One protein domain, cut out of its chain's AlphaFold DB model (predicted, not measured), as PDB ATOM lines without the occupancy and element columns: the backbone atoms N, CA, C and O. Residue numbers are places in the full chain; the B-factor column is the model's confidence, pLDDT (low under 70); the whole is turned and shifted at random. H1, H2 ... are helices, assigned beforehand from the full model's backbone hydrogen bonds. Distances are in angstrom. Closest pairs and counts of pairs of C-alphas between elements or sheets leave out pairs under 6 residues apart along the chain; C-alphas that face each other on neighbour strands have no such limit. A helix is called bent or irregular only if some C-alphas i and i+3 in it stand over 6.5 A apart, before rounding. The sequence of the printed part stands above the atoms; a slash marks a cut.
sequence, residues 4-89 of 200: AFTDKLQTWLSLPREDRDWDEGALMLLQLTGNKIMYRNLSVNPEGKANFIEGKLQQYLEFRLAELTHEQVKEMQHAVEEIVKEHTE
ATOM      1  N   ALA A   4     156.486 163.984 132.230       88.75
ATOM      2  CA  ALA A   4     156.985 162.994 133.180       88.75
ATOM      3  C   ALA A   4     158.093 162.116 132.577       88.75
ATOM      4  O   ALA A   4     159.047 161.750 133.260       88.75
ATOM      5  N   PHE A   5     157.993 161.784 131.287       90.19
ATOM      6  CA  PHE A   5     159.063 161.066 130.593       90.19
ATOM      7  C   PHE A   5     160.305 161.940 130.359       90.19
ATOM      8  O   PHE A   5     161.429 161.452 130.470       90.19
ATOM      9  N   THR A   6     160.120 163.225 130.059       90.25
ATOM     10  CA  THR A   6     161.233 164.164 129.841       90.25
ATOM     11  C   THR A   6     162.026 164.386 131.136       90.25
ATOM     12  O   THR A   6     163.253 164.326 131.104       90.25
ATOM     13  N   ASP A   7     161.342 164.494 132.280       90.69
ATOM     14  CA  ASP A   7     161.965 164.604 133.607       90.69
ATOM     15  C   ASP A   7     162.762 163.344 133.977       90.69
ATOM     16  O   ASP A   7     163.881 163.426 134.492       90.69
ATOM     17  N   LYS A   8     162.224 162.155 133.667       92.00
ATOM     18  CA  LYS A   8     162.950 160.885 133.842       92.00
ATOM     19  C   LYS A   8     164.227 160.853 133.011       92.00
ATOM     20  O   LYS A   8     165.273 160.462 133.515       92.00
ATOM     21  N   LEU A   9     164.152 161.286 131.754       91.81
ATOM     22  CA  LEU A   9     165.289 161.306 130.834       91.81
ATOM     23  C   LEU A   9     166.370 162.290 131.304       91.81
ATOM     24  O   LEU A   9     167.556 161.962 131.297       91.81
ATOM     25  N   GLN A  10     165.957 163.456 131.802       91.88
ATOM     26  CA  GLN A  10     166.853 164.428 132.421       91.88
ATOM     27  C   GLN A  10     167.514 163.878 133.692       91.88
ATOM     28  O   GLN A  10     168.722 164.025 133.866       91.88
ATOM     29  N   THR A  11     166.746 163.199 134.549       92.94
ATOM     30  CA  THR A  11     167.267 162.557 135.763       92.94
ATOM     31  C   THR A  11     168.306 161.493 135.412       92.94
ATOM     32  O   THR A  11     169.402 161.504 135.967       92.94
ATOM     33  N   TRP A  12     168.012 160.633 134.434       93.56
ATOM     34  CA  TRP A  12     168.928 159.581 133.991       93.56
ATOM     35  C   TRP A  12     170.231 160.149 133.406       93.56
ATOM     36  O   TRP A  12     171.317 159.693 133.757       93.56
ATOM     37  N   LEU A  13     170.155 161.204 132.583       91.81
ATOM     38  CA  LEU A  13     171.346 161.876 132.043       91.81
ATOM     39  C   LEU A  13     172.151 162.641 133.107       91.81
ATOM     40  O   LEU A  13     173.352 162.839 132.928       91.81
ATOM     41  N   SER A  14     171.524 163.052 134.214       90.44
ATOM     42  CA  SER A  14     172.211 163.724 135.326       90.44
ATOM     43  C   SER A  14     173.037 162.781 136.211       90.44
ATOM     44  O   SER A  14     173.950 163.242 136.896       90.44
ATOM     45  N   LEU A  15     172.751 161.472 136.185       91.56
ATOM     46  CA  LEU A  15     173.502 160.478 136.954       91.56
ATOM     47  C   LEU A  15     174.953 160.380 136.447       91.56
ATOM     48  O   LEU A  15     175.185 160.514 135.238       91.56
ATOM     49  N   PRO A  16     175.941 160.115 137.320       89.88
ATOM     50  CA  PRO A  16     177.299 159.785 136.903       89.88
ATOM     51  C   PRO A  16     177.314 158.543 136.011       89.88
ATOM     52  O   PRO A  16     176.526 157.625 136.203       89.88
ATOM     53  N   ARG A  17     178.238 158.491 135.049       84.00
ATOM     54  CA  ARG A  17     178.300 157.424 134.037       84.00
ATOM     55  C   ARG A  17     178.396 156.007 134.620       84.00
ATOM     56  O   ARG A  17     177.862 155.084 134.015       84.00
ATOM     57  N   GLU A  18     179.060 155.867 135.762       84.62
ATOM     58  CA  GLU A  18     179.263 154.589 136.462       84.62
ATOM     59  C   GLU A  18     177.974 154.051 137.107       84.62
ATOM     60  O   GLU A  18     177.827 152.844 137.262       84.62
ATOM     61  N   ASP A  19     177.021 154.932 137.431       86.12
ATOM     62  CA  ASP A  19     175.762 154.581 138.106       86.12
ATOM     63  C   ASP A  19     174.582 154.449 137.125       86.12
ATOM     64  O   ASP A  19     173.432 154.283 137.537       86.12
ATOM     65  N   ARG A  20     174.832 154.569 135.813       88.31
ATOM     66  CA  ARG A  20     173.782 154.524 134.788       88.31
ATOM     67  C   ARG A  20     173.470 153.096 134.368       88.31
ATOM     68  O   ARG A  20     174.338 152.373 133.887       88.31
ATOM     69  N   ASP A  21     172.189 152.750 134.425       90.56
ATOM     70  CA  ASP A  21     171.667 151.543 133.795       90.56
ATOM     71  C   ASP A  21     171.537 151.759 132.273       90.56
ATOM     72  O   ASP A  21     170.683 152.511 131.785       90.56
ATOM     73  N   TRP A  22     172.420 151.112 131.508       87.56
ATOM     74  CA  TRP A  22     172.449 151.198 130.044       87.56
ATOM     75  C   TRP A  22     171.303 150.441 129.366       87.56
ATOM     76  O   TRP A  22     170.932 150.802 128.243       87.56
ATOM     77  N   ASP A  23     170.716 149.443 130.029       87.81
ATOM     78  CA  ASP A  23     169.515 148.763 129.546       87.81
ATOM     79  C   ASP A  23     168.306 149.698 129.651       87.81
ATOM     80  O   ASP A  23     167.522 149.815 128.700       87.81
ATOM     81  N   GLU A  24     168.206 150.455 130.749       90.56
ATOM     82  CA  GLU A  24     167.207 151.518 130.897       90.56
ATOM     83  C   GLU A  24     167.387 152.601 129.820       90.56
ATOM     84  O   GLU A  24     166.425 152.967 129.138       90.56
ATOM     85  N   GLY A  25     168.625 153.039 129.568       89.69
ATOM     86  CA  GLY A  25     168.929 153.994 128.497       89.69
ATOM     87  C   GLY A  25     168.525 153.489 127.100       89.69
ATOM     88  O   GLY A  25     167.956 154.235 126.294       89.69
ATOM     89  N   ALA A  26     168.751 152.205 126.803       90.81
ATOM     90  CA  ALA A  26     168.322 151.591 125.546       90.81
ATOM     91  C   ALA A  26     166.787 151.521 125.426       90.81
ATOM     92  O   ALA A  26     166.241 151.773 124.345       90.81
ATOM     93  N   LEU A  27     166.080 151.230 126.524       92.25
ATOM     94  CA  LEU A  27     164.616 151.238 126.584       92.25
ATOM     95  C   LEU A  27     164.039 152.645 126.379       92.25
ATOM     96  O   LEU A  27     163.104 152.809 125.591       92.25
ATOM     97  N   MET A  28     164.613 153.671 127.013       92.19
ATOM     98  CA  MET A  28     164.218 155.070 126.802       92.19
ATOM     99  C   MET A  28     164.389 155.484 125.340       92.19
ATOM    100  O   MET A  28     163.523 156.135 124.751       92.19
ATOM    101  N   LEU A  29     165.483 155.053 124.713       92.38
ATOM    102  CA  LEU A  29     165.746 155.336 123.310       92.38
ATOM    103  C   LEU A  29     164.765 154.605 122.374       92.38
ATOM    104  O   LEU A  29     164.363 155.157 121.344       92.38
ATOM    105  N   LEU A  30     164.323 153.394 122.732       93.44
ATOM    106  CA  LEU A  30     163.242 152.695 122.033       93.44
ATOM    107  C   LEU A  30     161.911 153.448 122.163       93.44
ATOM    108  O   LEU A  30     161.198 153.572 121.170       93.44
ATOM    109  N   GLN A  31     161.590 153.972 123.348       90.81
ATOM    110  CA  GLN A  31     160.378 154.770 123.575       90.81
ATOM    111  C   GLN A  31     160.382 156.077 122.771       90.81
ATOM    112  O   GLN A  31     159.340 156.496 122.275       90.81
ATOM    113  N   LEU A  32     161.553 156.690 122.584       90.44
ATOM    114  CA  LEU A  32     161.722 157.892 121.766       90.44
ATOM    115  C   LEU A  32     161.610 157.636 120.263       90.44
ATOM    116  O   LEU A  32     160.971 158.400 119.546       90.44
ATOM    117  N   THR A  33     162.291 156.600 119.776       89.50
ATOM    118  CA  THR A  33     162.494 156.383 118.334       89.50
ATOM    119  C   THR A  33     161.504 155.395 117.726       89.50
ATOM    120  O   THR A  33     161.372 155.336 116.506       89.50
ATOM    121  N   GLY A  34     160.873 154.546 118.544       89.69
ATOM    122  CA  GLY A  34     160.095 153.388 118.095       89.69
ATOM    123  C   GLY A  34     160.919 152.329 117.345       89.69
ATOM    124  O   GLY A  34     160.360 151.358 116.826       89.69
ATOM    125  N   ASN A  35     162.246 152.483 117.261       91.44
ATOM    126  CA  ASN A  35     163.089 151.668 116.396       91.44
ATOM    127  C   ASN A  35     163.526 150.366 117.085       91.44
ATOM    128  O   ASN A  35     164.566 150.285 117.745       91.44
ATOM    129  N   LYS A  36     162.739 149.308 116.864       90.50
ATOM    130  CA  LYS A  36     162.972 147.962 117.418       90.50
ATOM    131  C   LYS A  36     164.285 147.324 116.954       90.50
ATOM    132  O   LYS A  36     164.889 146.563 117.706       90.50
ATOM    133  N   ILE A  37     164.728 147.617 115.728       90.06
ATOM    134  CA  ILE A  37     165.978 147.072 115.174       90.06
ATOM    135  C   ILE A  37     167.167 147.672 115.921       90.06
ATOM    136  O   ILE A  37     168.069 146.949 116.343       90.06
ATOM    137  N   MET A  38     167.142 148.989 116.135       86.88
ATOM    138  CA  MET A  38     168.182 149.681 116.884       86.88
ATOM    139  C   MET A  38     168.248 149.182 118.327       86.88
ATOM    140  O   MET A  38     169.334 148.853 118.795       86.88
ATOM    141  N   TYR A  39     167.100 149.037 118.991       90.75
ATOM    142  CA  TYR A  39     167.042 148.478 120.341       90.75
ATOM    143  C   TYR A  39     167.646 147.074 120.415       90.75
ATOM    144  O   TYR A  39     168.528 146.843 121.231       90.75
ATOM    145  N   ARG A  40     167.265 146.165 119.506       89.88
ATOM    146  CA  ARG A  40     167.821 144.801 119.460       89.88
ATOM    147  C   ARG A  40     169.339 144.793 119.276       89.88
ATOM    148  O   ARG A  40     170.013 143.912 119.791       89.88
ATOM    149  N   ASN A  41     169.885 145.760 118.540       88.12
ATOM    150  CA  ASN A  41     171.330 145.897 118.375       88.12
ATOM    151  C   ASN A  41     172.010 146.473 119.623       88.12
ATOM    152  O   ASN A  41     173.168 146.144 119.884       88.12
ATOM    153  N   LEU A  42     171.343 147.367 120.350       86.88
ATOM    154  CA  LEU A  42     171.865 147.985 121.569       86.88
ATOM    155  C   LEU A  42     171.813 147.013 122.752       86.88
ATOM    156  O   LEU A  42     172.814 146.874 123.442       86.88
ATOM    157  N   SER A  43     170.726 146.251 122.894       85.19
ATOM    158  CA  SER A  43     170.507 145.299 123.993       85.19
ATOM    159  C   SER A  43     171.486 144.118 124.012       85.19
ATOM    160  O   SER A  43     171.528 143.369 124.976       85.19
ATOM    161  N   VAL A  44     172.242 143.889 122.931       87.81
ATOM    162  CA  VAL A  44     173.265 142.827 122.867       87.81
ATOM    163  C   VAL A  44     174.564 143.249 123.560       87.81
ATOM    164  O   VAL A  44     175.270 142.403 124.096       87.81
ATOM    165  N   ASN A  45     174.901 144.541 123.525       85.44
ATOM    166  CA  ASN A  45     176.041 145.102 124.250       85.44
ATOM    167  C   ASN A  45     175.762 146.586 124.563       85.44
ATOM    168  O   ASN A  45     176.186 147.458 123.789       85.44
ATOM    169  N   PRO A  46     175.015 146.861 125.647       80.19
ATOM    170  CA  PRO A  46     174.609 148.212 126.026       80.19
ATOM    171  C   PRO A  46     175.803 149.075 126.447       80.19
ATOM    172  O   PRO A  46     175.989 150.171 125.917       80.19
ATOM    173  N   GLU A  47     176.673 148.546 127.312       83.00
ATOM    174  CA  GLU A  47     177.859 149.245 127.828       83.00
ATOM    175  C   GLU A  47     178.843 149.623 126.716       83.00
ATOM    176  O   GLU A  47     179.301 150.763 126.633       83.00
ATOM    177  N   GLY A  48     179.113 148.705 125.780       85.50
ATOM    178  CA  GLY A  48     179.989 148.982 124.636       85.50
ATOM    179  C   GLY A  48     179.450 150.065 123.694       85.50
ATOM    180  O   GLY A  48     180.204 150.626 122.897       85.50
ATOM    181  N   LYS A  49     178.153 150.382 123.781       86.31
ATOM    182  CA  LYS A  49     177.472 151.413 122.984       86.31
ATOM    183  C   LYS A  49     176.987 152.594 123.830       86.31
ATOM    184  O   LYS A  49     176.256 153.440 123.314       86.31
ATOM    185  N   ALA A  50     177.463 152.707 125.069       87.25
ATOM    186  CA  ALA A  50     177.131 153.764 126.021       87.25
ATOM    187  C   ALA A  50     177.188 155.178 125.415       87.25
ATOM    188  O   ALA A  50     176.208 155.916 125.469       87.25
ATOM    189  N   ASN A  51     178.292 155.520 124.737       89.56
ATOM    190  CA  ASN A  51     178.476 156.839 124.108       89.56
ATOM    191  C   ASN A  51     177.387 157.160 123.067       89.56
ATOM    192  O   ASN A  51     176.977 158.309 122.918       89.56
ATOM    193  N   PHE A  52     176.931 156.149 122.322       89.62
ATOM    194  CA  PHE A  52     175.899 156.323 121.303       89.62
ATOM    195  C   PHE A  52     174.520 156.522 121.936       89.62
ATOM    196  O   PHE A  52     173.762 157.382 121.485       89.62
ATOM    197  N   ILE A  53     174.207 155.745 122.979       89.44
ATOM    198  CA  ILE A  53     172.956 155.860 123.738       89.44
ATOM    199  C   ILE A  53     172.874 157.250 124.371       89.44
ATOM    200  O   ILE A  53     171.907 157.968 124.133       89.44
ATOM    201  N   GLU A  54     173.918 157.657 125.091       91.00
ATOM    202  CA  GLU A  54     174.008 158.959 125.754       91.00
ATOM    203  C   GLU A  54     173.841 160.121 124.768       91.00
ATOM    204  O   GLU A  54     172.941 160.941 124.940       91.00
ATOM    205  N   GLY A  55     174.629 160.154 123.687       92.31
ATOM    206  CA  GLY A  55     174.558 161.244 122.712       92.31
ATOM    207  C   GLY A  55     173.189 161.352 122.032       92.31
ATOM    208  O   GLY A  55     172.702 162.453 121.774       92.31
ATOM    209  N   LYS A  56     172.523 160.218 121.771       92.06
ATOM    210  CA  LYS A  56     171.168 160.225 121.207       92.06
ATOM    211  C   LYS A  56     170.119 160.676 122.213       92.06
ATOM    212  O   LYS A  56     169.258 161.472 121.848       92.06
ATOM    213  N   LEU A  57     170.180 160.193 123.450       93.00
ATOM    214  CA  LEU A  57     169.267 160.619 124.510       93.00
ATOM    215  C   LEU A  57     169.408 162.117 124.793       93.00
ATOM    216  O   LEU A  57     168.392 162.803 124.875       93.00
ATOM    217  N   GLN A  58     170.636 162.639 124.841       93.06
ATOM    218  CA  GLN A  58     170.893 164.070 124.998       93.06
ATOM    219  C   GLN A  58     170.299 164.882 123.842       93.06
ATOM    220  O   GLN A  58     169.565 165.836 124.083       93.06
ATOM    221  N   GLN A  59     170.523 164.458 122.593       92.94
ATOM    222  CA  GLN A  59     169.933 165.106 121.419       92.94
ATOM    223  C   GLN A  59     168.398 165.182 121.526       92.94
ATOM    224  O   GLN A  59     167.802 166.227 121.279       92.94
ATOM    225  N   TYR A  60     167.739 164.085 121.912       91.94
ATOM    226  CA  TYR A  60     166.283 164.076 122.085       91.94
ATOM    227  C   TYR A  60     165.809 164.926 123.269       91.94
ATOM    228  O   TYR A  60     164.730 165.515 123.182       91.94
ATOM    229  N   LEU A  61     166.584 164.998 124.353       92.06
ATOM    230  CA  LEU A  61     166.283 165.868 125.486       92.06
ATOM    231  C   LEU A  61     166.323 167.341 125.070       92.06
ATOM    232  O   LEU A  61     165.388 168.073 125.372       92.06
ATOM    233  N   GLU A  62     167.353 167.753 124.333       91.19
ATOM    234  CA  GLU A  62     167.495 169.125 123.830       91.19
ATOM    235  C   GLU A  62     166.299 169.533 122.961       91.19
ATOM    236  O   GLU A  62     165.701 170.585 123.196       91.19
ATOM    237  N   PHE A  63     165.874 168.677 122.023       89.62
ATOM    238  CA  PHE A  63     164.679 168.938 121.209       89.62
ATOM    239  C   PHE A  63     163.406 169.068 122.054       89.62
ATOM    240  O   PHE A  63     162.605 169.974 121.837       89.62
ATOM    241  N   ARG A  64     163.224 168.187 123.043       89.38
ATOM    242  CA  ARG A  64     162.047 168.208 123.925       89.38
ATOM    243  C   ARG A  64     162.000 169.449 124.808       89.38
ATOM    244  O   ARG A  64     160.931 170.034 124.969       89.38
ATOM    245  N   LEU A  65     163.138 169.848 125.374       87.94
ATOM    246  CA  LEU A  65     163.241 171.069 126.171       87.94
ATOM    247  C   LEU A  65     162.973 172.301 125.303       87.94
ATOM    248  O   LEU A  65     162.210 173.169 125.716       87.94
ATOM    249  N   ALA A  66     163.511 172.346 124.080       84.81
ATOM    250  CA  ALA A  66     163.238 173.425 123.137       84.81
ATOM    251  C   ALA A  66     161.736 173.545 122.817       84.81
ATOM    252  O   ALA A  66     161.177 174.638 122.897       84.81
ATOM    253  N   GLU A  67     161.048 172.435 122.538       80.19
ATOM    254  CA  GLU A  67     159.595 172.439 122.316       80.19
ATOM    255  C   GLU A  67     158.809 172.911 123.545       80.19
ATOM    256  O   GLU A  67     157.902 173.731 123.409       80.19
ATOM    257  N   LEU A  68     159.178 172.451 124.747       77.00
ATOM    258  CA  LEU A  68     158.525 172.863 125.990       77.00
ATOM    259  C   LEU A  68     158.707 174.363 126.253       77.00
ATOM    260  O   LEU A  68     157.750 175.046 126.614       77.00
ATOM    261  N   THR A  69     159.910 174.895 126.016       79.81
ATOM    262  CA  THR A  69     160.160 176.340 126.116       79.81
ATOM    263  C   THR A  69     159.380 177.127 125.067       79.81
ATOM    264  O   THR A  69     158.871 178.200 125.372       79.81
ATOM    265  N   HIS A  70     159.218 176.598 123.850       79.56
ATOM    266  CA  HIS A  70     158.428 177.249 122.809       79.56
ATOM    267  C   HIS A  70     156.937 177.301 123.166       79.56
ATOM    268  O   HIS A  70     156.297 178.333 122.978       79.56
ATOM    269  N   GLU A  71     156.393 176.215 123.719       80.50
ATOM    270  CA  GLU A  71     155.008 176.150 124.194       80.50
ATOM    271  C   GLU A  71     154.768 177.155 125.332       80.50
ATOM    272  O   GLU A  71     153.847 177.965 125.247       80.50
ATOM    273  N   GLN A  72     155.666 177.203 126.322       81.00
ATOM    274  CA  GLN A  72     155.616 178.183 127.415       81.00
ATOM    275  C   GLN A  72     155.704 179.632 126.917       81.00
ATOM    276  O   GLN A  72     154.935 180.489 127.351       81.00
ATOM    277  N   VAL A  73     156.618 179.920 125.985       82.19
ATOM    278  CA  VAL A  73     156.747 181.256 125.384       82.19
ATOM    279  C   VAL A  73     155.473 181.633 124.630       82.19
ATOM    280  O   VAL A  73     155.035 182.776 124.719       82.19
ATOM    281  N   LYS A  74     154.839 180.690 123.925       87.25
ATOM    282  CA  LYS A  74     153.583 180.933 123.207       87.25
ATOM    283  C   LYS A  74     152.414 181.214 124.156       87.25
ATOM    284  O   LYS A  74     151.622 182.111 123.882       87.25
ATOM    285  N   GLU A  75     152.316 180.488 125.268       88.62
ATOM    286  CA  GLU A  75     151.322 180.756 126.315       88.62
ATOM    287  C   GLU A  75     151.525 182.144 126.936       88.62
ATOM    288  O   GLU A  75     150.575 182.916 127.061       88.62
ATOM    289  N   MET A  76     152.773 182.496 127.259       84.81
ATOM    290  CA  MET A  76     153.111 183.830 127.754       84.81
ATOM    291  C   MET A  76     152.789 184.922 126.734       84.81
ATOM    292  O   MET A  76     152.250 185.959 127.106       84.81
ATOM    293  N   GLN A  77     153.087 184.690 125.456       84.44
ATOM    294  CA  GLN A  77     152.781 185.626 124.380       84.44
ATOM    295  C   GLN A  77     151.271 185.872 124.276       84.44
ATOM    296  O   GLN A  77     150.851 187.023 124.215       84.44
ATOM    297  N   HIS A  78     150.453 184.820 124.353       91.31
ATOM    298  CA  HIS A  78     148.995 184.957 124.379       91.31
ATOM    299  C   HIS A  78     148.509 185.729 125.616       91.31
ATOM    300  O   HIS A  78     147.625 186.573 125.516       91.31
ATOM    301  N   ALA A  79     149.087 185.474 126.794       89.44
ATOM    302  CA  ALA A  79     148.752 186.229 128.001       89.44
ATOM    303  C   ALA A  79     149.099 187.722 127.859       89.44
ATOM    304  O   ALA A  79     148.315 188.578 128.265       89.44
ATOM    305  N   VAL A  80     150.242 188.043 127.248       88.06
ATOM    306  CA  VAL A  80     150.629 189.428 126.942       88.06
ATOM    307  C   VAL A  80     149.667 190.056 125.937       88.06
ATOM    308  O   VAL A  80     149.252 191.190 126.145       88.06
ATOM    309  N   GLU A  81     149.281 189.342 124.880       86.44
ATOM    310  CA  GLU A  81     148.317 189.826 123.886       86.44
ATOM    311  C   GLU A  81     146.947 190.122 124.504       86.44
ATOM    312  O   GLU A  81     146.374 191.167 124.210       86.44
ATOM    313  N   GLU A  82     146.455 189.278 125.413       88.94
ATOM    314  CA  GLU A  82     145.212 189.528 126.154       88.94
ATOM    315  C   GLU A  82     145.328 190.741 127.090       88.94
ATOM    316  O   GLU A  82     144.436 191.587 127.095       88.94
ATOM    317  N   ILE A  83     146.445 190.895 127.817       83.44
ATOM    318  CA  ILE A  83     146.694 192.083 128.654       83.44
ATOM    319  C   ILE A  83     146.722 193.344 127.790       83.44
ATOM    320  O   ILE A  83     146.085 194.340 128.130       83.44
ATOM    321  N   VAL A  84     147.456 193.308 126.675       82.69
ATOM    322  CA  VAL A  84     147.527 194.420 125.726       82.69
ATOM    323  C   VAL A  84     146.134 194.716 125.208       82.69
ATOM    324  O   VAL A  84     145.725 195.865 125.253       82.69
ATOM    325  N   LYS A  85     145.364 193.722 124.782       81.81
ATOM    326  CA  LYS A  85     143.996 193.927 124.311       81.81
ATOM    327  C   LYS A  85     143.112 194.574 125.380       81.81
ATOM    328  O   LYS A  85     142.488 195.588 125.100       81.81
ATOM    329  N   GLU A  86     143.120 194.067 126.609       76.94
ATOM    330  CA  GLU A  86     142.352 194.630 127.727       76.94
ATOM    331  C   GLU A  86     142.755 196.080 128.050       76.94
ATOM    332  O   GLU A  86     141.899 196.916 128.332       76.94
ATOM    333  N   HIS A  87     144.050 196.397 127.978       70.25
ATOM    334  CA  HIS A  87     144.587 197.698 128.389       70.25
ATOM    335  C   HIS A  87     144.768 198.700 127.235       70.25
ATOM    336  O   HIS A  87     144.990 199.884 127.489       70.25
ATOM    337  N   THR A  88     144.701 198.256 125.977       59.06
ATOM    338  CA  THR A  88     144.887 199.091 124.775       59.06
ATOM    339  C   THR A  88     143.660 199.160 123.877       59.06
ATOM    340  O   THR A  88     143.558 200.117 123.108       59.06
ATOM    341  N   GLU A  89     142.681 198.249 123.996       55.59
ATOM    342  CA  GLU A  89     141.330 198.500 123.483       55.59
ATOM    343  C   GLU A  89     140.665 199.564 124.368       55.59
ATOM    344  O   GLU A  89     139.788 199.295 125.188       55.59
TER     345      GLU A  89
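What this domain is: This is residues 4 to 89 of the 200 residues of an uncharacterized protein of Prevotella sp. CAG:5226 (UniProt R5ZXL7). A small head of three short helices, H1 to H3, lies at one end of a very long helix, H4, and residues 69 to 89, of which 69 to 88 belong to H4, stick out from it as an arm. H1 and H2 pack on H4, and H3 on H2. The 86 printed residues, all helix in class with four named helices and no named strand, are extended: radius of gyration of the C-alphas 18.7 A, spans 64 by 27 by 18 A.

Where its parts are: H1, residues 4 to 14, begins at C-alpha 4 (156.985, 162.994, 133.180). H2 is residues 22 to 33, H3 36 to 42. H4, residues 47 to 88, 59.8 A long, ends at C-alpha 88 (144.887, 199.091, 124.775); it is irregular, C-alphas 48 and 51 being 8.0 A apart, with a kink of 27 degrees near residue 54.

How they stand to each other: H4 touches H1 with residues 54 to 64 alone, closest C-alphas Leu 61 and Thr 6, 6.9 A, at a steep tilt of 51 degrees. H4 touches H2 with residues 47 to 60 alone, closest C-alphas Glu 47 and Trp 22, 6.2 A. H2 and H3 form a hairpin at a shallow tilt of 26 degrees, closest C-alphas Leu 30 and Tyr 39, 5.9 A. H1 and H3 are apart. Every O i to N i+4 pair is within hydrogen-bond range in H1, H2 and H3, and 36 of 38 in H4.

The domain as a whole: The C-alphas farthest apart, Val 44 and Glu 89, are 64.2 A apart. The printed part has no cut and no long link; pLDDT is under 70 at residues 88 to 89.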